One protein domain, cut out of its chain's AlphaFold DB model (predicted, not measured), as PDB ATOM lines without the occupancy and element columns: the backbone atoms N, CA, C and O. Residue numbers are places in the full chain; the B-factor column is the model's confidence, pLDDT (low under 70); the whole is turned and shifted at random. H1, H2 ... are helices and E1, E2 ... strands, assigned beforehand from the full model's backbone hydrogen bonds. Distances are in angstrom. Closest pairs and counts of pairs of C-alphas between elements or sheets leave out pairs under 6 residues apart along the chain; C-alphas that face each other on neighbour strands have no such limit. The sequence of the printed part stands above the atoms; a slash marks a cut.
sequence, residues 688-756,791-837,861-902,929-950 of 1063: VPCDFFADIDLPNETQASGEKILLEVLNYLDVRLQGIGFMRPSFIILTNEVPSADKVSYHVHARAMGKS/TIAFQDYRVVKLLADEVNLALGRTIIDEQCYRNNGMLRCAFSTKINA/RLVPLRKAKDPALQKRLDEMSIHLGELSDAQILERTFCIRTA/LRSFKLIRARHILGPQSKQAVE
ATOM      1  N   VAL A 688      34.792   5.049 171.574       46.59
ATOM      2  CA  VAL A 688      33.970   4.046 172.252       46.59
ATOM      3  C   VAL A 688      32.688   3.895 171.439       46.59
ATOM      4  O   VAL A 688      31.922   4.860 171.359       46.59
ATOM      5  N   PRO A 689      32.443   2.736 170.796       52.97
ATOM      6  CA  PRO A 689      31.316   2.616 169.887       52.97
ATOM      7  C   PRO A 689      29.994   2.837 170.625       52.97
ATOM      8  O   PRO A 689      29.773   2.302 171.713       52.97
ATOM      9  N   CYS A 690      29.142   3.691 170.077       60.94
ATOM     10  CA  CYS A 690      27.909   4.100 170.726       60.94
ATOM     11  C   CYS A 690      26.905   2.947 170.747       60.94
ATOM     12  O   CYS A 690      26.856   2.123 169.839       60.94
ATOM     13  N   ASP A 691      26.073   2.916 171.772       71.44
ATOM     14  CA  ASP A 691      24.850   2.121 171.776       71.44
ATOM     15  C   ASP A 691      23.721   2.966 171.161       71.44
ATOM     16  O   ASP A 691      23.900   4.176 170.974       71.44
ATOM     17  N   PHE A 692      22.572   2.376 170.815       80.19
ATOM     18  CA  PHE A 692      21.451   3.217 170.385       80.19
ATOM     19  C   PHE A 692      20.942   4.012 171.589       80.19
ATOM     20  O   PHE A 692      20.800   3.460 172.682       80.19
ATOM     21  N   PHE A 693      20.662   5.294 171.379       83.81
ATOM     22  CA  PHE A 693      20.059   6.175 172.369       83.81
ATOM     23  C   PHE A 693      19.164   7.191 171.666       83.81
ATOM     24  O   PHE A 693      19.593   7.771 170.667       83.81
ATOM     25  N   ALA A 694      17.968   7.421 172.205       87.50
ATOM     26  CA  ALA A 694      16.988   8.381 171.713       87.50
ATOM     27  C   ALA A 694      16.199   9.011 172.873       87.50
ATOM     28  O   ALA A 694      15.671   8.289 173.722       87.50
ATOM     29  N   ASP A 695      16.063  10.340 172.861       89.25
ATOM     30  CA  ASP A 695      15.012  11.033 173.615       89.25
ATOM     31  C   ASP A 695      13.780  11.082 172.698       89.25
ATOM     32  O   ASP A 695      13.792  11.768 171.675       89.25
ATOM     33  N   ILE A 696      12.743  10.322 173.042       92.25
ATOM     34  CA  ILE A 696      11.416  10.398 172.426       92.25
ATOM     35  C   ILE A 696      10.670  11.526 173.129       92.25
ATOM     36  O   ILE A 696      10.389  11.423 174.323       92.25
ATOM     37  N   ASP A 697      10.362  12.594 172.404       91.44
ATOM     38  CA  ASP A 697       9.878  13.856 172.963       91.44
ATOM     39  C   ASP A 697       8.514  14.206 172.347       91.44
ATOM     40  O   ASP A 697       8.424  14.667 171.212       91.44
ATOM     41  N   LEU A 698       7.436  13.983 173.106       91.50
ATOM     42  CA  LEU A 698       6.056  14.009 172.611       91.50
ATOM     43  C   LEU A 698       5.241  15.138 173.279       91.50
ATOM     44  O   LEU A 698       4.585  14.923 174.305       91.50
ATOM     45  N   PRO A 699       5.295  16.372 172.740       89.19
ATOM     46  CA  PRO A 699       4.524  17.501 173.250       89.19
ATOM     47  C   PRO A 699       3.042  17.380 172.872       89.19
ATOM     48  O   PRO A 699       2.713  17.071 171.726       89.19
ATOM     49  N   ASN A 700       2.147  17.721 173.801       92.25
ATOM     50  CA  ASN A 700       0.680  17.641 173.667       92.25
ATOM     51  C   ASN A 700       0.087  16.223 173.489       92.25
ATOM     52  O   ASN A 700      -1.133  16.095 173.409       92.25
ATOM     53  N   GLU A 701       0.899  15.162 173.439       94.62
ATOM     54  CA  GLU A 701       0.400  13.781 173.434       94.62
ATOM     55  C   GLU A 701       0.001  13.344 174.852       94.62
ATOM     56  O   GLU A 701       0.671  13.665 175.836       94.62
ATOM     57  N   THR A 702      -1.081  12.571 174.974       95.12
ATOM     58  CA  THR A 702      -1.460  11.959 176.262       95.12
ATOM     59  C   THR A 702      -0.509  10.816 176.617       95.12
ATOM     60  O   THR A 702       0.089  10.214 175.728       95.12
ATOM     61  N   GLN A 703      -0.410  10.435 177.899       94.06
ATOM     62  CA  GLN A 703       0.431   9.297 178.307       94.06
ATOM     63  C   GLN A 703       0.108   8.011 177.522       94.06
ATOM     64  O   GLN A 703       1.030   7.346 177.073       94.06
ATOM     65  N   ALA A 704      -1.170   7.681 177.307       94.81
ATOM     66  CA  ALA A 704      -1.549   6.478 176.559       94.81
ATOM     67  C   ALA A 704      -1.164   6.561 175.066       94.81
ATOM     68  O   ALA A 704      -0.707   5.576 174.492       94.81
ATOM     69  N   SER A 705      -1.286   7.743 174.449       95.94
ATOM     70  CA  SER A 705      -0.808   7.975 173.076       95.94
ATOM     71  C   SER A 705       0.719   7.867 172.993       95.94
ATOM     72  O   SER A 705       1.257   7.190 172.118       95.94
ATOM     73  N   GLY A 706       1.429   8.454 173.962       95.50
ATOM     74  CA  GLY A 706       2.884   8.389 174.056       95.50
ATOM     75  C   GLY A 706       3.420   6.977 174.288       95.50
ATOM     76  O   GLY A 706       4.417   6.607 173.676       95.50
ATOM     77  N   GLU A 707       2.743   6.166 175.099       96.69
ATOM     78  CA  GLU A 707       3.072   4.750 175.301       96.69
ATOM     79  C   GLU A 707       2.855   3.926 174.026       96.69
ATOM     80  O   GLU A 707       3.711   3.111 173.682       96.69
ATOM     81  N   LYS A 708       1.784   4.193 173.263       97.06
ATOM     82  CA  LYS A 708       1.571   3.570 171.948       97.06
ATOM     83  C   LYS A 708       2.672   3.948 170.951       97.06
ATOM     84  O   LYS A 708       3.225   3.070 170.297       97.06
ATOM     85  N   ILE A 709       3.025   5.233 170.858       96.62
ATOM     86  CA  ILE A 709       4.100   5.717 169.972       96.62
ATOM     87  C   ILE A 709       5.458   5.127 170.390       96.62
ATOM     88  O   ILE A 709       6.248   4.722 169.540       96.62
ATOM     89  N   LEU A 710       5.723   5.014 171.694       96.88
ATOM     90  CA  LEU A 710       6.893   4.314 172.224       96.88
ATOM     91  C   LEU A 710       6.902   2.839 171.792       96.88
ATOM     92  O   LEU A 710       7.935   2.360 171.331       96.88
ATOM     93  N   LEU A 711       5.776   2.124 171.884       97.31
ATOM     94  CA  LEU A 711       5.678   0.735 171.427       97.31
ATOM     95  C   LEU A 711       5.905   0.602 169.910       97.31
ATOM     96  O   LEU A 711       6.619  -0.303 169.484       97.31
ATOM     97  N   GLU A 712       5.380   1.523 169.098       96.94
ATOM     98  CA  GLU A 712       5.640   1.590 167.649       96.94
ATOM     99  C   GLU A 712       7.138   1.787 167.346       96.94
ATOM    100  O   GLU A 712       7.701   1.054 166.528       96.94
ATOM    101  N   VAL A 713       7.816   2.697 168.059       96.12
ATOM    102  CA  VAL A 713       9.275   2.901 167.946       96.12
ATOM    103  C   VAL A 713      10.054   1.645 168.354       96.12
ATOM    104  O   VAL A 713      10.997   1.263 167.663       96.12
ATOM    105  N   LEU A 714       9.675   0.982 169.449       96.00
ATOM    106  CA  LEU A 714      10.350  -0.232 169.927       96.00
ATOM    107  C   LEU A 714      10.190  -1.400 168.944       96.00
ATOM    108  O   LEU A 714      11.180  -2.046 168.607       96.00
ATOM    109  N   ASN A 715       8.976  -1.623 168.434       95.81
ATOM    110  CA  ASN A 715       8.685  -2.665 167.446       95.81
ATOM    111  C   ASN A 715       9.451  -2.429 166.131       95.81
ATOM    112  O   ASN A 715       9.959  -3.377 165.530       95.81
ATOM    113  N   TYR A 716       9.582  -1.170 165.693       95.62
ATOM    114  CA  TYR A 716      10.430  -0.822 164.549       95.62
ATOM    115  C   TYR A 716      11.904  -1.132 164.833       95.62
ATOM    116  O   TYR A 716      12.595  -1.742 164.011       95.62
ATOM    117  N   LEU A 717      12.394  -0.732 166.011       94.38
ATOM    118  CA  LEU A 717      13.781  -0.939 166.406       94.38
ATOM    119  C   LEU A 717      14.138  -2.422 166.570       94.38
ATOM    120  O   LEU A 717      15.269  -2.753 166.241       94.38
ATOM    121  N   ASP A 718      13.240  -3.321 166.982       93.62
ATOM    122  CA  ASP A 718      13.524  -4.771 167.011       93.62
ATOM    123  C   ASP A 718      13.976  -5.282 165.643       93.62
ATOM    124  O   ASP A 718      15.124  -5.698 165.453       93.62
ATOM    125  N   VAL A 719      13.060  -5.188 164.674       94.00
ATOM    126  CA  VAL A 719      13.235  -5.673 163.303       94.00
ATOM    127  C   VAL A 719      14.438  -4.984 162.669       94.00
ATOM    128  O   VAL A 719      15.257  -5.618 161.994       94.00
ATOM    129  N   ARG A 720      14.590  -3.676 162.910       92.75
ATOM    130  CA  ARG A 720      15.632  -2.887 162.265       92.75
ATOM    131  C   ARG A 720      17.018  -3.095 162.865       92.75
ATOM    132  O   ARG A 720      17.982  -3.234 162.107       92.75
ATOM    133  N   LEU A 721      17.135  -3.161 164.191       91.44
ATOM    134  CA  LEU A 721      18.393  -3.470 164.871       91.44
ATOM    135  C   LEU A 721      18.838  -4.896 164.522       91.44
ATOM    136  O   LEU A 721      20.005  -5.088 164.165       91.44
ATOM    137  N   GLN A 722      17.922  -5.869 164.506       89.75
ATOM    138  CA  GLN A 722      18.215  -7.231 164.055       89.75
ATOM    139  C   GLN A 722      18.695  -7.253 162.595       89.75
ATOM    140  O   GLN A 722      19.726  -7.862 162.306       89.75
ATOM    141  N   GLY A 723      18.040  -6.503 161.700       87.31
ATOM    142  CA  GLY A 723      18.422  -6.376 160.288       87.31
ATOM    143  C   GLY A 723      19.798  -5.739 160.034       87.31
ATOM    144  O   GLY A 723      20.476  -6.120 159.082       87.31
ATOM    145  N   ILE A 724      20.264  -4.815 160.887       87.56
ATOM    146  CA  ILE A 724      21.659  -4.309 160.843       87.56
ATOM    147  C   ILE A 724      22.639  -5.178 161.652       87.56
ATOM    148  O   ILE A 724      23.854  -4.965 161.608       87.56
ATOM    149  N   GLY A 725      22.130  -6.201 162.340       84.19
ATOM    150  CA  GLY A 725      22.896  -7.301 162.913       84.19
ATOM    151  C   GLY A 725      22.951  -7.372 164.438       84.19
ATOM    152  O   GLY A 725      23.711  -8.207 164.918       84.19
ATOM    153  N   PHE A 726      22.211  -6.548 165.192       85.00
ATOM    154  CA  PHE A 726      22.049  -6.692 166.648       85.00
ATOM    155  C   PHE A 726      21.201  -7.936 166.946       85.00
ATOM    156  O   PHE A 726      19.977  -7.903 166.841       85.00
ATOM    157  N   MET A 727      21.832  -9.045 167.325       82.38
ATOM    158  CA  MET A 727      21.094 -10.246 167.725       82.38
ATOM    159  C   MET A 727      20.470 -10.046 169.109       82.38
ATOM    160  O   MET A 727      21.184  -9.684 170.047       82.38
ATOM    161  N   ARG A 728      19.152 -10.290 169.207       83.00
ATOM    162  CA  ARG A 728      18.312 -10.104 170.407       83.00
ATOM    163  C   ARG A 728      18.542  -8.705 171.040       83.00
ATOM    164  O   ARG A 728      19.254  -8.601 172.043       83.00
ATOM    165  N   PRO A 729      18.035  -7.613 170.423       87.94
ATOM    166  CA  PRO A 729      18.170  -6.274 170.988       87.94
ATOM    167  C   PRO A 729      17.367  -6.161 172.292       87.94
ATOM    168  O   PRO A 729      16.186  -6.493 172.320       87.94
ATOM    169  N   SER A 730      17.990  -5.684 173.368       86.19
ATOM    170  CA  SER A 730      17.274  -5.282 174.585       86.19
ATOM    171  C   SER A 730      17.144  -3.774 174.660       86.19
ATOM    172  O   SER A 730      17.973  -3.038 174.109       86.19
ATOM    173  N   PHE A 731      16.119  -3.319 175.381       90.81
ATOM    174  CA  PHE A 731      15.841  -1.906 175.563       90.81
ATOM    175  C   PHE A 731      15.799  -1.549 177.041       90.81
ATOM    176  O   PHE A 731      15.265  -2.286 177.866       90.81
ATOM    177  N   ILE A 732      16.348  -0.382 177.364       88.12
ATOM    178  CA  ILE A 732      16.193   0.246 178.675       88.12
ATOM    179  C   ILE A 732      15.446   1.547 178.434       88.12
ATOM    180  O   ILE A 732      15.927   2.423 177.714       88.12
ATOM    181  N   ILE A 733      14.254   1.637 179.017       92.31
ATOM    182  CA  ILE A 733      13.328   2.753 178.845       92.31
ATOM    183  C   ILE A 733      13.239   3.485 180.175       92.31
ATOM    184  O   ILE A 733      12.785   2.916 181.171       92.31
ATOM    185  N   LEU A 734      13.660   4.746 180.199       90.44
ATOM    186  CA  LEU A 734      13.447   5.627 181.343       90.44
ATOM    187  C   LEU A 734      12.373   6.672 181.022       90.44
ATOM    188  O   LEU A 734      12.260   7.143 179.892       90.44
ATOM    189  N   THR A 735      11.620   7.076 182.038       92.81
ATOM    190  CA  THR A 735      10.665   8.194 182.006       92.81
ATOM    191  C   THR A 735      11.042   9.220 183.076       92.81
ATOM    192  O   THR A 735      11.850   8.920 183.959       92.81
ATOM    193  N   ASN A 736      10.480  10.431 183.026       88.88
ATOM    194  CA  ASN A 736      10.610  11.359 184.151       88.88
ATOM    195  C   ASN A 736       9.822  10.814 185.355       88.88
ATOM    196  O   ASN A 736       8.681  10.384 185.206       88.88
ATOM    197  N   GLU A 737      10.415  10.880 186.547       86.62
ATOM    198  CA  GLU A 737       9.807  10.462 187.822       86.62
ATOM    199  C   GLU A 737       8.471  11.164 188.100       86.62
ATOM    200  O   GLU A 737       7.536  10.554 188.616       86.62
ATOM    201  N   VAL A 738       8.372  12.430 187.693       85.94
ATOM    202  CA  VAL A 738       7.124  13.189 187.629       85.94
ATOM    203  C   VAL A 738       6.843  13.483 186.150       85.94
ATOM    204  O   VAL A 738       7.594  14.249 185.537       85.94
ATOM    205  N   PRO A 739       5.797  12.892 185.544       83.31
ATOM    206  CA  PRO A 739       5.364  13.252 184.197       83.31
ATOM    207  C   PRO A 739       4.981  14.735 184.113       83.31
ATOM    208  O   PRO A 739       4.341  15.269 185.019       83.31
ATOM    209  N   SER A 740       5.341  15.407 183.018       85.25
ATOM    210  CA  SER A 740       4.857  16.763 182.746       85.25
ATOM    211  C   SER A 740       3.474  16.679 182.102       85.25
ATOM    212  O   SER A 740       3.275  15.901 181.173       85.25
ATOM    213  N   ALA A 741       2.523  17.485 182.584       86.25
ATOM    214  CA  ALA A 741       1.156  17.505 182.058       86.25
ATOM    215  C   ALA A 741       1.094  17.863 180.560       86.25
ATOM    216  O   ALA A 741       0.259  17.327 179.839       86.25
ATOM    217  N   ASP A 742       2.008  18.722 180.094       89.12
ATOM    218  CA  ASP A 742       2.044  19.225 178.713       89.12
ATOM    219  C   ASP A 742       2.893  18.351 177.768       89.12
ATOM    220  O   ASP A 742       2.895  18.556 176.548       89.12
ATOM    221  N   LYS A 743       3.688  17.422 178.321       89.75
ATOM    222  CA  LYS A 743       4.710  16.690 177.568       89.75
ATOM    223  C   LYS A 743       5.053  15.330 178.170       89.75
ATOM    224  O   LYS A 743       5.629  15.223 179.256       89.75
ATOM    225  N   VAL A 744       4.850  14.300 177.362       91.81
ATOM    226  CA  VAL A 744       5.393  12.961 177.591       91.81
ATOM    227  C   VAL A 744       6.812  12.899 177.008       91.81
ATOM    228  O   VAL A 744       7.070  13.436 175.931       91.81
ATOM    229  N   SER A 745       7.757  12.269 177.712       92.19
ATOM    230  CA  SER A 745       9.105  12.034 177.174       92.19
ATOM    231  C   SER A 745       9.717  10.740 177.699       92.19
ATOM    232  O   SER A 745       9.772  10.549 178.920       92.19
ATOM    233  N   TYR A 746      10.254   9.916 176.802       94.38
ATOM    234  CA  TYR A 746      10.951   8.673 177.135       94.38
ATOM    235  C   TYR A 746      12.405   8.731 176.683       94.38
ATOM    236  O   TYR A 746      12.725   9.310 175.651       94.38
ATOM    237  N   HIS A 747      13.287   8.084 177.433       90.88
ATOM    238  CA  HIS A 747      14.694   7.926 177.089       90.88
ATOM    239  C   HIS A 747      14.936   6.448 176.796       90.88
ATOM    240  O   HIS A 747      14.911   5.625 177.714       90.88
ATOM    241  N   VAL A 748      15.117   6.111 175.521       91.19
ATOM    242  CA  VAL A 748      15.262   4.733 175.038       91.19
ATOM    243  C   VAL A 748      16.722   4.459 174.718       91.19
ATOM    244  O   VAL A 748      17.317   5.131 173.879       91.19
ATOM    245  N   HIS A 749      17.286   3.434 175.348       87.94
ATOM    246  CA  HIS A 749      18.558   2.831 174.957       87.94
ATOM    247  C   HIS A 749      18.295   1.478 174.313       87.94
ATOM    248  O   HIS A 749      17.462   0.745 174.838       87.94
ATOM    249  N   ALA A 750      19.031   1.114 173.260       87.19
ATOM    250  CA  ALA A 750      18.993  -0.243 172.707       87.19
ATOM    251  C   ALA A 750      20.396  -0.848 172.550       87.19
ATOM    252  O   ALA A 750      21.342  -0.170 172.126       87.19
ATOM    253  N   ARG A 751      20.533  -2.122 172.935       79.81
ATOM    254  CA  ARG A 751      21.812  -2.828 173.134       79.81
ATOM    255  C   ARG A 751      21.737  -4.256 172.593       79.81
ATOM    256  O   ARG A 751      20.686  -4.881 172.653       79.81
ATOM    257  N   ALA A 752      22.840  -4.789 172.064       78.44
ATOM    258  CA  ALA A 752      22.899  -6.183 171.614       78.44
ATOM    259  C   ALA A 752      23.163  -7.117 172.805       78.44
ATOM    260  O   ALA A 752      24.220  -7.013 173.425       78.44
ATOM    261  N   MET A 753      22.235  -8.035 173.099       67.12
ATOM    262  CA  MET A 753      22.347  -8.977 174.228       67.12
ATOM    263  C   MET A 753      22.603 -10.428 173.804       67.12
ATOM    264  O   MET A 753      22.591 -11.318 174.654       67.12
ATOM    265  N   GLY A 754      22.831 -10.681 172.510       62.44
ATOM    266  CA  GLY A 754      23.110 -12.015 171.976       62.44
ATOM    267  C   GLY A 754      24.156 -12.778 172.795       62.44
ATOM    268  O   GLY A 754      25.305 -12.344 172.909       62.44
ATOM    269  N   LYS A 755      23.748 -13.921 173.362       59.78
ATOM    270  CA  LYS A 755      24.621 -14.826 174.118       59.78
ATOM    271  C   LYS A 755      25.796 -15.252 173.234       59.78
ATOM    272  O   LYS A 755      25.603 -15.860 172.187       59.78
ATOM    273  N   SER A 756      27.019 -14.986 173.682       54.38
ATOM    274  CA  SER A 756      28.271 -15.236 172.953       54.38
ATOM    275  C   SER A 756      28.705 -16.715 172.922       54.38
ATOM    276  O   SER A 756      29.897 -17.013 172.990       54.38
ATOM    277  N   THR A 791      30.913  -8.184 170.401       73.25
ATOM    278  CA  THR A 791      29.993  -7.134 170.851       73.25
ATOM    279  C   THR A 791      29.629  -6.194 169.698       73.25
ATOM    280  O   THR A 791      30.488  -5.746 168.934       73.25
ATOM    281  N   ILE A 792      28.341  -5.895 169.548       80.44
ATOM    282  CA  ILE A 792      27.793  -5.166 168.397       80.44
ATOM    283  C   ILE A 792      27.382  -3.769 168.857       80.44
ATOM    284  O   ILE A 792      26.616  -3.635 169.807       80.44
ATOM    285  N   ALA A 793      27.930  -2.736 168.217       80.88
ATOM    286  CA  ALA A 793      27.723  -1.338 168.598       80.88
ATOM    287  C   ALA A 793      28.022  -0.389 167.421       80.88
ATOM    288  O   ALA A 793      28.728  -0.750 166.475       80.88
ATOM    289  N   PHE A 794      27.489   0.829 167.465       81.00
ATOM    290  CA  PHE A 794      27.603   1.841 166.413       81.00
ATOM    291  C   PHE A 794      28.976   2.521 166.409       81.00
ATOM    292  O   PHE A 794      29.528   2.837 167.453       81.00
ATOM    293  N   GLN A 795      29.536   2.795 165.230       78.44
ATOM    294  CA  GLN A 795      30.873   3.382 165.091       78.44
ATOM    295  C   GLN A 795      30.976   4.773 165.740       78.44
ATOM    296  O   GLN A 795      31.994   5.077 166.356       78.44
ATOM    297  N   ASP A 796      29.948   5.610 165.587       74.81
ATOM    298  CA  ASP A 796      29.835   6.917 166.235       74.81
ATOM    299  C   ASP A 796      28.369   7.389 166.299       74.81
ATOM    300  O   ASP A 796      27.467   6.767 165.726       74.81
ATOM    301  N   TYR A 797      28.134   8.507 166.989       76.12
ATOM    302  CA  TYR A 797      26.805   9.092 167.199       76.12
ATOM    303  C   TYR A 797      26.078   9.502 165.904       76.12
ATOM    304  O   TYR A 797      24.857   9.618 165.924       76.12
ATOM    305  N   ARG A 798      26.780   9.720 164.780       80.69
ATOM    306  CA  ARG A 798      26.151  10.056 163.488       80.69
ATOM    307  C   ARG A 798      25.499   8.823 162.887       80.69
ATOM    308  O   ARG A 798      24.442   8.925 162.284       80.69
ATOM    309  N   VAL A 799      26.095   7.649 163.102       82.25
ATOM    310  CA  VAL A 799      25.463   6.373 162.751       82.25
ATOM    311  C   VAL A 799      24.210   6.149 163.605       82.25
ATOM    312  O   VAL A 799      23.203   5.706 163.073       82.25
ATOM    313  N   VAL A 800      24.229   6.529 164.891       86.62
ATOM    314  CA  VAL A 800      23.014   6.517 165.731       86.62
ATOM    315  C   VAL A 800      21.971   7.516 165.211       86.62
ATOM    316  O   VAL A 800      20.809   7.139 165.082       86.62
ATOM    317  N   LYS A 801      22.380   8.741 164.827       89.00
ATOM    318  CA  LYS A 801      21.475   9.736 164.226       89.00
ATOM    319  C   LYS A 801      20.784   9.184 162.980       89.00
ATOM    320  O   LYS A 801      19.571   9.254 162.904       89.00
ATOM    321  N   LEU A 802      21.523   8.565 162.055       89.38
ATOM    322  CA  LEU A 802      20.937   8.005 160.830       89.38
ATOM    323  C   LEU A 802      19.823   6.980 161.101       89.38
ATOM    324  O   LEU A 802      18.895   6.898 160.308       89.38
ATOM    325  N   LEU A 803      19.887   6.223 162.205       91.44
ATOM    326  CA  LEU A 803      18.799   5.321 162.597       91.44
ATOM    327  C   LEU A 803      17.615   6.077 163.228       91.44
ATOM    328  O   LEU A 803      16.471   5.699 163.010       91.44
ATOM    329  N   ALA A 804      17.861   7.157 163.973       92.06
ATOM    330  CA  ALA A 804      16.798   8.010 164.511       92.06
ATOM    331  C   ALA A 804      16.070   8.815 163.415       92.06
ATOM    332  O   ALA A 804      14.844   8.897 163.426       92.06
ATOM    333  N   ASP A 805      16.814   9.342 162.440       92.62
ATOM    334  CA  ASP A 805      16.285  10.005 161.241       92.62
ATOM    335  C   ASP A 805      15.415   9.030 160.427       92.62
ATOM    336  O   ASP A 805      14.347   9.395 159.937       92.62
ATOM    337  N   GLU A 806      15.835   7.764 160.332       93.94
ATOM    338  CA  GLU A 806      15.089   6.695 159.664       93.94
ATOM    339  C   GLU A 806      13.812   6.291 160.421       93.94
ATOM    340  O   GLU A 806      12.768   6.136 159.788       93.94
ATOM    341  N   VAL A 807      13.846   6.197 161.758       94.25
ATOM    342  CA  VAL A 807      12.646   5.986 162.598       94.25
ATOM    343  C   VAL A 807      11.654   7.143 162.431       94.25
ATOM    344  O   VAL A 807      10.468   6.907 162.200       94.25
ATOM    345  N   ASN A 808      12.132   8.391 162.491       94.75
ATOM    346  CA  ASN A 808      11.304   9.584 162.295       94.75
ATOM    347  C   ASN A 808      10.656   9.605 160.895       94.75
ATOM    348  O   ASN A 808       9.482   9.952 160.755       94.75
ATOM    349  N   LEU A 809      11.398   9.194 159.859       94.19
ATOM    350  CA  LEU A 809      10.885   9.065 158.493       94.19
ATOM    351  C   LEU A 809       9.851   7.935 158.365       94.19
ATOM    352  O   LEU A 809       8.798   8.144 157.765       94.19
ATOM    353  N   ALA A 810      10.121   6.762 158.942       93.88
ATOM    354  CA  ALA A 810       9.243   5.592 158.866       93.88
ATOM    355  C   ALA A 810       7.905   5.792 159.595       93.88
ATOM    356  O   ALA A 810       6.876   5.305 159.131       93.88
ATOM    357  N   LEU A 811       7.909   6.540 160.701       92.62
ATOM    358  CA  LEU A 811       6.706   6.919 161.452       92.62
ATOM    359  C   LEU A 811       6.072   8.235 160.954       92.62
ATOM    360  O   LEU A 811       5.063   8.683 161.500       92.62
ATOM    361  N   GLY A 812       6.654   8.874 159.931       94.19
ATOM    362  CA  GLY A 812       6.153  10.113 159.321       94.19
ATOM    363  C   GLY A 812       6.111  11.326 160.260       94.19
ATOM    364  O   GLY A 812       5.359  12.269 160.005       94.19
ATOM    365  N   ARG A 813       6.861  11.302 161.369       93.31
ATOM    366  CA  ARG A 813       6.816  12.295 162.455       93.31
ATOM    367  C   ARG A 813       8.184  12.426 163.126       93.31
ATOM    368  O   ARG A 813       8.852  11.432 163.384       93.31
ATOM    369  N   THR A 814       8.567  13.644 163.506       93.31
ATOM    370  CA  THR A 814       9.765  13.910 164.322       93.31
ATOM    371  C   THR A 814       9.507  13.543 165.788       93.31
ATOM    372  O   THR A 814       9.160  14.402 166.597       93.31
ATOM    373  N   ILE A 815       9.602  12.250 166.102       94.56
ATOM    374  CA  ILE A 815       9.315  11.652 167.417       94.56
ATOM    375  C   ILE A 815      10.564  11.643 168.305       94.56
ATOM    376  O   ILE A 815      10.476  11.886 169.508       94.56
ATOM    377  N   ILE A 816      11.729  11.380 167.712       92.88
ATOM    378  CA  ILE A 816      13.033  11.444 168.376       92.88
ATOM    379  C   ILE A 816      13.620  12.850 168.202       92.88
ATOM    380  O   ILE A 816      13.717  13.337 167.071       92.88
ATOM    381  N   ASP A 817      14.053  13.481 169.300       87.62
ATOM    382  CA  ASP A 817      14.670  14.817 169.295       87.62
ATOM    383  C   ASP A 817      16.043  14.805 168.597       87.62
ATOM    384  O   ASP A 817      17.047  14.331 169.137       87.62
ATOM    385  N   GLU A 818      16.122  15.404 167.405       81.88
ATOM    386  CA  GLU A 818      17.388  15.596 166.687       81.88
ATOM    387  C   GLU A 818      18.435  16.383 167.500       81.88
ATOM    388  O   GLU A 818      19.639  16.187 167.304       81.88
ATOM    389  N   GLN A 819      18.020  17.238 168.448       78.88
ATOM    390  CA  GLN A 819      18.932  18.004 169.312       78.88
ATOM    391  C   GLN A 819      19.704  17.131 170.308       78.88
ATOM    392  O   GLN A 819      20.639  17.631 170.953       78.88
ATOM    393  N   CYS A 820      19.385  15.839 170.403       73.00
ATOM    394  CA  CYS A 820      20.236  14.858 171.058       73.00
ATOM    395  C   CYS A 820      21.535  14.600 170.285       73.00
ATOM    396  O   CYS A 820      22.578  14.468 170.919       73.00
ATOM    397  N   TYR A 821      21.540  14.601 168.950       75.69
ATOM    398  CA  TYR A 821      22.673  14.129 168.135       75.69
ATOM    399  C   TYR A 821      23.646  15.239 167.702       75.69
ATOM    400  O   TYR A 821      24.036  15.338 166.539       75.69
ATOM    401  N   ARG A 822      24.060  16.093 168.646       63.19
ATOM    402  CA  ARG A 822      24.869  17.295 168.366       63.19
ATOM    403  C   ARG A 822      26.213  16.994 167.688       63.19
ATOM    404  O   ARG A 822      27.014  16.207 168.191       63.19
ATOM    405  N   ASN A 823      26.524  17.769 166.643       51.31
ATOM    406  CA  ASN A 823      27.675  17.642 165.726       51.31
ATOM    407  C   ASN A 823      29.076  17.495 166.363       51.31
ATOM    408  O   ASN A 823      30.026  17.090 165.694       51.31
ATOM    409  N   ASN A 824      29.237  17.847 167.640       46.56
ATOM    410  CA  ASN A 824      30.511  17.777 168.361       46.56
ATOM    411  C   ASN A 824      30.589  16.588 169.337       46.56
ATOM    412  O   ASN A 824      31.328  16.630 170.317       46.56
ATOM    413  N   GLY A 825      29.854  15.506 169.063       49.38
ATOM    414  CA  GLY A 825      30.134  14.198 169.661       49.38
ATOM    415  C   GLY A 825      29.756  14.051 171.132       49.38
ATOM    416  O   GLY A 825      30.308  13.190 171.817       49.38
ATOM    417  N   MET A 826      28.807  14.849 171.624       44.72
ATOM    418  CA  MET A 826      28.066  14.488 172.828       44.72
ATOM    419  C   MET A 826      26.567  14.498 172.577       44.72
ATOM    420  O   MET A 826      25.945  15.548 172.408       44.72
ATOM    421  N   LEU A 827      26.023  13.282 172.665       51.34
ATOM    422  CA  LEU A 827      24.644  13.041 173.040       51.34
ATOM    423  C   LEU A 827      24.298  13.880 174.269       51.34
ATOM    424  O   LEU A 827      25.116  14.037 175.185       51.34
ATOM    425  N   ARG A 828      23.079  14.408 174.296       42.47
ATOM    426  CA  ARG A 828      22.570  15.167 175.433       42.47
ATOM    427  C   ARG A 828      22.417  14.217 176.624       42.47
ATOM    428  O   ARG A 828      21.378  13.601 176.812       42.47
ATOM    429  N   CYS A 829      23.452  14.100 177.460       42.78
ATOM    430  CA  CYS A 829      23.381  13.389 178.739       42.78
ATOM    431  C   CYS A 829      22.525  14.167 179.756       42.78
ATOM    432  O   CYS A 829      22.981  14.493 180.848       42.78
ATOM    433  N   ALA A 830      21.248  14.393 179.427       42.47
ATOM    434  CA  ALA A 830      20.199  14.544 180.429       42.47
ATOM    435  C   ALA A 830      20.326  13.402 181.452       42.47
ATOM    436  O   ALA A 830      20.335  13.653 182.648       42.47
ATOM    437  N   PHE A 831      20.601  12.188 180.961       45.44
ATOM    438  CA  PHE A 831      21.072  11.019 181.707       45.44
ATOM    439  C   PHE A 831      21.879  11.335 182.985       45.44
ATOM    440  O   PHE A 831      21.428  10.987 184.069       45.44
ATOM    441  N   SER A 832      23.016  12.044 182.913       41.31
ATOM    442  CA  SER A 832      23.882  12.232 184.094       41.31
ATOM    443  C   SER A 832      23.349  13.230 185.121       41.31
ATOM    444  O   SER A 832      23.716  13.134 186.282       41.31
ATOM    445  N   THR A 833      22.485  14.168 184.727       47.06
ATOM    446  CA  THR A 833      21.857  15.122 185.667       47.06
ATOM    447  C   THR A 833      20.476  14.687 186.131       47.06
ATOM    448  O   THR A 833      19.977  15.202 187.129       47.06
ATOM    449  N   LYS A 834      19.856  13.736 185.426       52.44
ATOM    450  CA  LYS A 834      18.556  13.180 185.777       52.44
ATOM    451  C   LYS A 834      18.645  11.855 186.559       52.44
ATOM    452  O   LYS A 834      17.665  11.506 187.195       52.44
ATOM    453  N   ILE A 835      19.743  11.092 186.532       49.56
ATOM    454  CA  ILE A 835      19.774   9.739 187.147       49.56
ATOM    455  C   ILE A 835      20.137   9.714 188.639       49.56
ATOM    456  O   ILE A 835      19.838   8.712 189.285       49.56
ATOM    457  N   ASN A 836      20.714  10.795 189.192       45.06
ATOM    458  CA  ASN A 836      21.193  10.904 190.583       45.06
ATOM    459  C   ASN A 836      20.408  10.028 191.578       45.06
ATOM    460  O   ASN A 836      19.212  10.230 191.817       45.06
ATOM    461  N   ALA A 837      21.094   9.025 192.128       42.28
ATOM    462  CA  ALA A 837      20.487   8.019 192.983       42.28
ATOM    463  C   ALA A 837      20.286   8.562 194.413       42.28
ATOM    464  O   ALA A 837      21.249   9.043 195.015       42.28
ATOM    465  N   ARG A 861      14.110  14.000 187.631       79.75
ATOM    466  CA  ARG A 861      14.777  12.697 187.752       79.75
ATOM    467  C   ARG A 861      14.282  11.718 186.677       79.75
ATOM    468  O   ARG A 861      13.106  11.755 186.329       79.75
ATOM    469  N   LEU A 862      15.156  10.850 186.159       81.00
ATOM    470  CA  LEU A 862      14.773   9.694 185.344       81.00
ATOM    471  C   LEU A 862      14.668   8.448 186.209       81.00
ATOM    472  O   LEU A 862      15.546   8.169 187.024       81.00
ATOM    473  N   VAL A 863      13.623   7.670 185.959       84.06
ATOM    474  CA  VAL A 863      13.393   6.357 186.564       84.06
ATOM    475  C   VAL A 863      13.064   5.342 185.467       84.06
ATOM    476  O   VAL A 863      12.470   5.726 184.455       84.06
ATOM    477  N   PRO A 864      13.425   4.055 185.625       88.44
ATOM    478  CA  PRO A 864      12.979   3.011 184.710       88.44
ATOM    479  C   PRO A 864      11.453   2.980 184.613       88.44
ATOM    480  O   PRO A 864      10.762   3.031 185.635       88.44
ATOM    481  N   LEU A 865      10.923   2.884 183.393       93.19
ATOM    482  CA  LEU A 865       9.490   2.756 183.155       93.19
ATOM    483  C   LEU A 865       9.035   1.359 183.608       93.19
ATOM    484  O   LEU A 865       9.101   0.401 182.853       93.19
ATOM    485  N   ARG A 866       8.620   1.232 184.874       93.38
ATOM    486  CA  ARG A 866       8.148  -0.038 185.467       93.38
ATOM    487  C   ARG A 866       6.652  -0.300 185.272       93.38
ATOM    488  O   ARG A 866       6.197  -1.403 185.555       93.38
ATOM    489  N   LYS A 867       5.884   0.721 184.878       94.94
ATOM    490  CA  LYS A 867       4.435   0.634 184.662       94.94
ATOM    491  C   LYS A 867       4.011   1.452 183.446       94.94
ATOM    492  O   LYS A 867       4.393   2.618 183.349       94.94
ATOM    493  N   ALA A 868       3.196   0.853 182.587       96.38
ATOM    494  CA  ALA A 868       2.478   1.480 181.484       96.38
ATOM    495  C   ALA A 868       0.956   1.369 181.707       96.38
ATOM    496  O   ALA A 868       0.483   0.553 182.500       96.38
ATOM    497  N   LYS A 869       0.187   2.215 181.021       95.81
ATOM    498  CA  LYS A 869      -1.273   2.119 180.869       95.81
ATOM    499  C   LYS A 869      -1.653   1.262 179.662       95.81
ATOM    500  O   LYS A 869      -2.680   0.591 179.714       95.81
ATOM    501  N   ASP A 870      -0.849   1.275 178.600       96.69
ATOM    502  CA  ASP A 870      -0.986   0.329 177.490       96.69
ATOM    503  C   ASP A 870      -0.564  -1.095 177.924       96.69
ATOM    504  O   ASP A 870       0.596  -1.297 178.303       96.69
ATOM    505  N   PRO A 871      -1.459  -2.103 177.868       97.38
ATOM    506  CA  PRO A 871      -1.135  -3.466 178.285       97.38
ATOM    507  C   PRO A 871      -0.119  -4.158 177.364       97.38
ATOM    508  O   PRO A 871       0.597  -5.049 177.826       97.38
ATOM    509  N   ALA A 872      -0.016  -3.763 176.090       97.19
ATOM    510  CA  ALA A 872       0.971  -4.339 175.175       97.19
ATOM    511  C   ALA A 872       2.393  -3.870 175.527       97.19
ATOM    512  O   ALA A 872       3.305  -4.694 175.647       97.19
ATOM    513  N   LEU A 873       2.573  -2.572 175.794       96.94
ATOM    514  CA  LEU A 873       3.811  -2.034 176.349       96.94
ATOM    515  C   LEU A 873       4.103  -2.605 177.741       96.94
ATOM    516  O   LEU A 873       5.253  -2.947 177.992       96.94
ATOM    517  N   GLN A 874       3.108  -2.764 178.626       97.31
ATOM    518  CA  GLN A 874       3.328  -3.378 179.946       97.31
ATOM    519  C   GLN A 874       3.903  -4.792 179.816       97.31
ATOM    520  O   GLN A 874       4.971  -5.051 180.362       97.31
ATOM    521  N   LYS A 875       3.274  -5.669 179.021       97.00
ATOM    522  CA  LYS A 875       3.777  -7.032 178.767       97.00
ATOM    523  C   LYS A 875       5.225  -7.021 178.265       97.00
ATOM    524  O   LYS A 875       6.044  -7.811 178.724       97.00
ATOM    525  N   ARG A 876       5.556  -6.089 177.367       95.19
ATOM    526  CA  ARG A 876       6.916  -5.906 176.842       95.19
ATOM    527  C   ARG A 876       7.902  -5.404 177.910       95.19
ATOM    528  O   ARG A 876       9.053  -5.833 177.927       95.19
ATOM    529  N   LEU A 877       7.482  -4.503 178.802       94.56
ATOM    530  CA  LEU A 877       8.279  -4.060 179.954       94.56
ATOM    531  C   LEU A 877       8.536  -5.216 180.927       94.56
ATOM    532  O   LEU A 877       9.662  -5.359 181.401       94.56
ATOM    533  N   ASP A 878       7.530  -6.056 181.171       95.00
ATOM    534  CA  ASP A 878       7.639  -7.228 182.040       95.00
ATOM    535  C   ASP A 878       8.627  -8.250 181.450       95.00
ATOM    536  O   ASP A 878       9.572  -8.642 182.136       95.00
ATOM    537  N   GLU A 879       8.509  -8.583 180.160       91.56
ATOM    538  CA  GLU A 879       9.458  -9.437 179.418       91.56
ATOM    539  C   GLU A 879      10.903  -8.919 179.491       91.56
ATOM    540  O   GLU A 879      11.833  -9.678 179.776       91.56
ATOM    541  N   MET A 880      11.109  -7.611 179.298       89.12
ATOM    542  CA  MET A 880      12.433  -6.995 179.435       89.12
ATOM    543  C   MET A 880      12.925  -6.983 180.889       89.12
ATOM    544  O   MET A 880      14.129  -7.104 181.114       89.12
ATOM    545  N   SER A 881      12.033  -6.875 181.876       88.06
ATOM    546  CA  SER A 881      12.398  -6.945 183.296       88.06
ATOM    547  C   SER A 881      12.822  -8.352 183.719       88.06
ATOM    548  O   SER A 881      13.796  -8.487 184.456       88.06
ATOM    549  N   ILE A 882      12.169  -9.391 183.183       90.12
ATOM    550  CA  ILE A 882      12.541 -10.796 183.384       90.12
ATOM    551  C   ILE A 882      13.928 -11.041 182.787       90.12
ATOM    552  O   ILE A 882      14.817 -11.496 183.501       90.12
ATOM    553  N   HIS A 883      14.163 -10.650 181.528       84.56
ATOM    554  CA  HIS A 883      15.475 -10.824 180.889       84.56
ATOM    555  C   HIS A 883      16.598 -10.004 181.554       84.56
ATOM    556  O   HIS A 883      17.753 -10.421 181.555       84.56
ATOM    557  N   LEU A 884      16.290  -8.846 182.149       80.19
ATOM    558  CA  LEU A 884      17.258  -8.127 182.986       80.19
ATOM    559  C   LEU A 884      17.501  -8.847 184.323       80.19
ATOM    560  O   LEU A 884      18.639  -8.868 184.775       80.19
ATOM    561  N   GLY A 885      16.486  -9.478 184.919       82.25
ATOM    562  CA  GLY A 885      16.613 -10.297 186.132       82.25
ATOM    563  C   GLY A 885      17.411 -11.597 185.953       82.25
ATOM    564  O   GLY A 885      17.952 -12.113 186.927       82.25
ATOM    565  N   GLU A 886      17.555 -12.101 184.722       84.75
ATOM    566  CA  GLU A 886      18.483 -13.198 184.381       84.75
ATOM    567  C   GLU A 886      19.970 -12.796 184.480       84.75
ATOM    568  O   GLU A 886      20.855 -13.646 184.352       84.75
ATOM    569  N   LEU A 887      20.269 -11.503 184.656       72.81
ATOM    570  CA  LEU A 887      21.615 -10.936 184.610       72.81
ATOM    571  C   LEU A 887      21.988 -10.346 185.971       72.81
ATOM    572  O   LEU A 887      21.204  -9.639 186.595       72.81
ATOM    573  N   SER A 888      23.218 -10.586 186.427       73.25
ATOM    574  CA  SER A 888      23.711  -9.940 187.652       73.25
ATOM    575  C   SER A 888      23.907  -8.438 187.442       73.25
ATOM    576  O   SER A 888      24.231  -8.019 186.332       73.25
ATOM    577  N   ASP A 889      23.820  -7.620 188.497       57.25
ATOM    578  CA  ASP A 889      24.047  -6.166 188.392       57.25
ATOM    579  C   ASP A 889      25.383  -5.819 187.716       57.25
ATOM    580  O   ASP A 889      25.456  -4.871 186.941       57.25
ATOM    581  N   ALA A 890      26.431  -6.626 187.917       55.97
ATOM    582  CA  ALA A 890      27.702  -6.470 187.211       55.97
ATOM    583  C   ALA A 890      27.567  -6.678 185.688       55.97
ATOM    584  O   ALA A 890      28.083  -5.873 184.915       55.97
ATOM    585  N   GLN A 891      26.836  -7.708 185.246       63.34
ATOM    586  CA  GLN A 891      26.528  -7.928 183.828       63.34
ATOM    587  C   GLN A 891      25.583  -6.856 183.279       63.34
ATOM    588  O   GLN A 891      25.764  -6.416 182.143       63.34
ATOM    589  N   ILE A 892      24.599  -6.408 184.067       60.12
ATOM    590  CA  ILE A 892      23.730  -5.291 183.697       60.12
ATOM    591  C   ILE A 892      24.595  -4.052 183.493       60.12
ATOM    592  O   ILE A 892      24.519  -3.478 182.419       60.12
ATOM    593  N   LEU A 893      25.456  -3.657 184.432       54.72
ATOM    594  CA  LEU A 893      26.300  -2.458 184.335       54.72
ATOM    595  C   LEU A 893      27.340  -2.543 183.208       54.72
ATOM    596  O   LEU A 893      27.456  -1.593 182.428       54.72
ATOM    597  N   GLU A 894      28.036  -3.675 183.057       58.00
ATOM    598  CA  GLU A 894      28.968  -3.933 181.947       58.00
ATOM    599  C   GLU A 894      28.263  -3.727 180.599       58.00
ATOM    600  O   GLU A 894      28.715  -2.939 179.758       58.00
ATOM    601  N   ARG A 895      27.098  -4.363 180.422       60.38
ATOM    602  CA  ARG A 895      26.298  -4.260 179.198       60.38
ATOM    603  C   ARG A 895      25.618  -2.897 179.049       60.38
ATOM    604  O   ARG A 895      25.508  -2.443 177.917       60.38
ATOM    605  N   THR A 896      25.201  -2.232 180.132       50.97
ATOM    606  CA  THR A 896      24.330  -1.027 180.158       50.97
ATOM    607  C   THR A 896      25.082   0.293 180.102       50.97
ATOM    608  O   THR A 896      24.578   1.262 179.527       50.97
ATOM    609  N   PHE A 897      26.287   0.354 180.659       50.47
ATOM    610  CA  PHE A 897      27.133   1.545 180.581       50.47
ATOM    611  C   PHE A 897      28.277   1.387 179.593       50.47
ATOM    612  O   PHE A 897      28.845   2.397 179.183       50.47
ATOM    613  N   CYS A 898      28.580   0.152 179.166       45.84
ATOM    614  CA  CYS A 898      29.691  -0.129 178.266       45.84
ATOM    615  C   CYS A 898      30.967   0.577 178.747       45.84
ATOM    616  O   CYS A 898      31.642   1.286 177.996       45.84
ATOM    617  N   ILE A 899      31.302   0.353 180.023       43.91
ATOM    618  CA  ILE A 899      32.608   0.672 180.605       43.91
ATOM    619  C   ILE A 899      33.604  -0.299 179.963       43.91
ATOM    620  O   ILE A 899      33.965  -1.317 180.544       43.91
ATOM    621  N   ARG A 900      33.955  -0.049 178.693       49.44
ATOM    622  CA  ARG A 900      34.578  -1.037 177.797       49.44
ATOM    623  C   ARG A 900      36.068  -1.209 178.064       49.44
ATOM    624  O   ARG A 900      36.901  -1.021 177.174       49.44
ATOM    625  N   THR A 901      36.393  -1.664 179.271       40.62
ATOM    626  CA  THR A 901      37.498  -2.604 179.438       40.62
ATOM    627  C   THR A 901      37.376  -3.666 178.349       40.62
ATOM    628  O   THR A 901      36.277  -4.158 178.087       40.62
ATOM    629  N   ALA A 902      38.488  -4.015 177.701       37.00
ATOM    630  CA  ALA A 902      38.521  -5.247 176.922       37.00
ATOM    631  C   ALA A 902      38.022  -6.393 177.821       37.00
ATOM    632  O   ALA A 902      38.310  -6.340 179.027       37.00
ATOM    633  N   LEU A 929      39.660  -3.509 168.570       59.22
ATOM    634  CA  LEU A 929      38.638  -3.144 167.582       59.22
ATOM    635  C   LEU A 929      38.066  -4.359 166.827       59.22
ATOM    636  O   LEU A 929      36.910  -4.315 166.408       59.22
ATOM    637  N   ARG A 930      38.815  -5.463 166.701       65.69
ATOM    638  CA  ARG A 930      38.352  -6.746 166.130       65.69
ATOM    639  C   ARG A 930      37.383  -7.502 167.045       65.69
ATOM    640  O   ARG A 930      36.668  -8.372 166.539       65.69
ATOM    641  N   SER A 931      37.325  -7.168 168.339       68.31
ATOM    642  CA  SER A 931      36.303  -7.687 169.264       68.31
ATOM    643  C   SER A 931      34.921  -7.045 169.061       68.31
ATOM    644  O   SER A 931      33.921  -7.614 169.493       68.31
ATOM    645  N   PHE A 932      34.837  -5.921 168.327       68.06
ATOM    646  CA  PHE A 932      33.581  -5.227 168.032       68.06
ATOM    647  C   PHE A 932      33.119  -5.387 166.579       68.06
ATOM    648  O   PHE A 932      33.836  -5.068 165.626       68.06
ATOM    649  N   LYS A 933      31.853  -5.769 166.382       81.50
ATOM    650  CA  LYS A 933      31.162  -5.648 165.086       81.50
ATOM    651  C   LYS A 933      30.640  -4.214 164.941       81.50
ATOM    652  O   LYS A 933      29.472  -3.935 165.197       81.50
ATOM    653  N   LEU A 934      31.532  -3.298 164.558       81.75
ATOM    654  CA  LEU A 934      31.216  -1.873 164.396       81.75
ATOM    655  C   LEU A 934      30.178  -1.636 163.288       81.75
ATOM    656  O   LEU A 934      30.493  -1.768 162.097       81.75
ATOM    657  N   ILE A 935      28.976  -1.216 163.682       82.06
ATOM    658  CA  ILE A 935      27.910  -0.789 162.776       82.06
ATOM    659  C   ILE A 935      28.238   0.603 162.235       82.06
ATOM    660  O   ILE A 935      28.507   1.535 162.988       82.06
ATOM    661  N   ARG A 936      28.254   0.752 160.910       84.56
ATOM    662  CA  ARG A 936      28.628   1.985 160.194       84.56
ATOM    663  C   ARG A 936      27.439   2.498 159.383       84.56
ATOM    664  O   ARG A 936      26.556   1.715 159.059       84.56
ATOM    665  N   ALA A 937      27.462   3.762 158.954       80.56
ATOM    666  CA  ALA A 937      26.383   4.383 158.164       80.56
ATOM    667  C   ALA A 937      25.863   3.504 157.000       80.56
ATOM    668  O   ALA A 937      24.659   3.335 156.844       80.56
ATOM    669  N   ARG A 938      26.772   2.850 156.260       81.06
ATOM    670  CA  ARG A 938      26.477   1.908 155.152       81.06
ATOM    671  C   ARG A 938      25.650   0.663 155.528       81.06
ATOM    672  O   ARG A 938      25.222  -0.066 154.643       81.06
ATOM    673  N   HIS A 939      25.544   0.333 156.816       86.12
ATOM    674  CA  HIS A 939      24.751  -0.798 157.311       86.12
ATOM    675  C   HIS A 939      23.298  -0.384 157.561       86.12
ATOM    676  O   HIS A 939      22.403  -1.199 157.377       86.12
ATOM    677  N   ILE A 940      23.072   0.890 157.895       85.19
ATOM    678  CA  ILE A 940      21.741   1.506 157.953       85.19
ATOM    679  C   ILE A 940      21.301   1.828 156.522       85.19
ATOM    680  O   ILE A 940      20.453   1.134 155.972       85.19
ATOM    681  N   LEU A 941      21.985   2.760 155.851       83.81
ATOM    682  CA  LEU A 941      21.645   3.255 154.504       83.81
ATOM    683  C   LEU A 941      21.753   2.197 153.375       83.81
ATOM    684  O   LEU A 941      21.439   2.473 152.215       83.81
ATOM    685  N   GLY A 942      22.188   0.978 153.704       81.12
ATOM    686  CA  GLY A 942      22.146  -0.190 152.831       81.12
ATOM    687  C   GLY A 942      23.175  -0.202 151.690       81.12
ATOM    688  O   GLY A 942      23.968   0.724 151.507       81.12
ATOM    689  N   PRO A 943      23.181  -1.265 150.864       69.19
ATOM    690  CA  PRO A 943      24.160  -1.438 149.788       69.19
ATOM    691  C   PRO A 943      24.008  -0.433 148.632       69.19
ATOM    692  O   PRO A 943      24.926  -0.330 147.817       69.19
ATOM    693  N   GLN A 944      22.891   0.302 148.570       57.34
ATOM    694  CA  GLN A 944      22.681   1.422 147.646       57.34
ATOM    695  C   GLN A 944      23.561   2.634 148.017       57.34
ATOM    696  O   GLN A 944      24.084   3.313 147.134       57.34
ATOM    697  N   SER A 945      23.845   2.867 149.309       56.66
ATOM    698  CA  SER A 945      24.639   4.014 149.789       56.66
ATOM    699  C   SER A 945      26.162   3.857 149.599       56.66
ATOM    700  O   SER A 945      26.963   4.351 150.398       56.66
ATOM    701  N   LYS A 946      26.605   3.127 148.567       55.38
ATOM    702  CA  LYS A 946      28.038   2.892 148.291       55.38
ATOM    703  C   LYS A 946      28.799   4.163 147.914       55.38
ATOM    704  O   LYS A 946      30.016   4.205 148.091       55.38
ATOM    705  N   GLN A 947      28.108   5.202 147.443       61.09
ATOM    706  CA  GLN A 947      28.662   6.553 147.470       61.09
ATOM    707  C   GLN A 947      28.667   7.022 148.926       61.09
ATOM    708  O   GLN A 947      27.613   7.295 149.493       61.09
ATOM    709  N   ALA A 948      29.854   7.070 149.537       60.12
ATOM    710  CA  ALA A 948      30.010   7.546 150.902       60.12
ATOM    711  C   ALA A 948      29.538   9.004 150.992       60.12
ATOM    712  O   ALA A 948      30.210   9.913 150.505       60.12
ATOM    713  N   VAL A 949      28.369   9.197 151.600       69.50
ATOM    714  CA  VAL A 949      27.816  10.512 151.911       69.50
ATOM    715  C   VAL A 949      28.696  11.117 153.001       69.50
ATOM    716  O   VAL A 949      28.602  10.751 154.171       69.50
ATOM    717  N   GLU A 950      29.628  11.980 152.604       71.88
ATOM    718  CA  GLU A 950      30.351  12.814 153.557       71.88
ATOM    719  C   GLU A 950      29.416  13.932 154.037       71.88
ATOM    720  O   GLU A 950      28.592  14.441 153.275       71.88
TER     721      GLU A 950
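What this domain is: This is residues 688 to 756, 791 to 837, 861 to 902 and 929 to 950 of the 1063 residues of the protein "PriCT_2 domain-containing protein" of Trypanosoma vivax (strain Y486) (UniProt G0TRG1). A strongly twisted antiparallel sheet of four strands, E1, E3, E2 and E5, is covered on one face by the long helix H1, which runs along the strands, with H2 and H4 meeting H1 from its two sides at steep angles. The short helix H3 is over the opposite face, while the small parallel pair E4 and E6 sits off the end of the sheet near Ala 752, with H6 next to H2 and H5 near Arg 751. The 180 printed residues include six named helices and six named strands, in the order E1, H1, E2, E3, E4, H2, H3, E5, H4, H5, E6, H6. The class is mixed, helices and strands. The whole is compact, with a radius of gyration of the C-alphas of 16.1 A and spans of 45 by 38 by 30 A.

Where its parts are: In the largest sheet, E1 is residues 692 to 699, 22.3 A long, and begins at C-alpha 692 at (21.451, 3.217, 170.385). E3, the longest strand, is residues 743 to 752, 29.8 A long. E2 is residues 729 to 736, 23.3 A long, and E5 is residues 862 to 864. H1, residues 703 to 724, is 30.7 A long and begins at C-alpha 703 at (0.431, 9.297, 178.307). H2 is residues 797 to 810, 19.8 A long, and H4 is residues 871 to 885, 20.6 A long. H3 is residues 830 to 834, and H5 is residues 889 to 897, 11.4 A long. E4 is residues 791 to 794 and E6 is residues 932 to 935. H6, residues 937 to 940, ends at C-alpha 940 at (21.741, 1.506, 157.953).

How they stand to each other: The sheet runs E1, E3, E2, E5, with E1 and E5 as edge strands; it is strongly twisted, but only just, its C-alphas lying up to 4.4 A off the best plane. E1 and E3 are antiparallel, with N 694 and O 748 2.9 A apart, within hydrogen-bond range. E2 and E3 form a hairpin, with N 747 and O 734 at 2.8 A. E2 and E5 are antiparallel, with N 735 and O 863 at 2.9 A. E1, H1 and E2 form a split strand-helix-strand unit, two strands running the same way with E3 between them, and its crossover is right-handed. H1 is on the sheet at a height of 8.6 A, over E3 and only just over E1, with 3 C-alphas falling on E1; it runs along the strands, at 22 degrees to E3 on the local plane. H3 lies on the opposite face. H1 and H2 make two layers with the sheet, helices on one face of it. H1 touches H4 with residues 707 to 711 alone, at a steep tilt of 54 degrees, and the closest C-alphas, of Leu 711 and Leu 873, are 5.9 A apart. H1 and H2 only just touch, with 3 pairs of C-alphas within 8 A, the closest being those of Val 713 and Val 807 at 7.0 A. H4 only grazes the sheet with residues 876 to 884, and H5 with residues 895 to 896. E4 and E6 are parallel, with N 935 and O 793 at 2.8 A. The closest C-alphas of E3 and E4, of Ala 752 and Ile 792, are 5.9 A apart. H6 touches H2, the closest C-alphas being those of Val 799 and Ala 937 at 5.1 A, and is not on the sheet of four strands. Each O i to N i+4 pair is within hydrogen-bond range in H2, H3, H4 and H5, and 17 of 18 are in H1; H6 is too short for such a pair.

The domain as a whole: The two C-alphas farthest apart, those of Ala 741 and Arg 930, are 47.2 A apart. Residues 757 to 790, 838 to 860 and 903 to 928 are not printed, and the C-alpha gaps across these cuts are 8.5 A, 9.0 A and 9.6 A. Of the links that are printed whole, that from H2 to H3 is long, residues 811 to 829. The mean pLDDT of the printed part is 79.2, and 48 residues are under 70, among them residues 822 to 837 and 889 to 902.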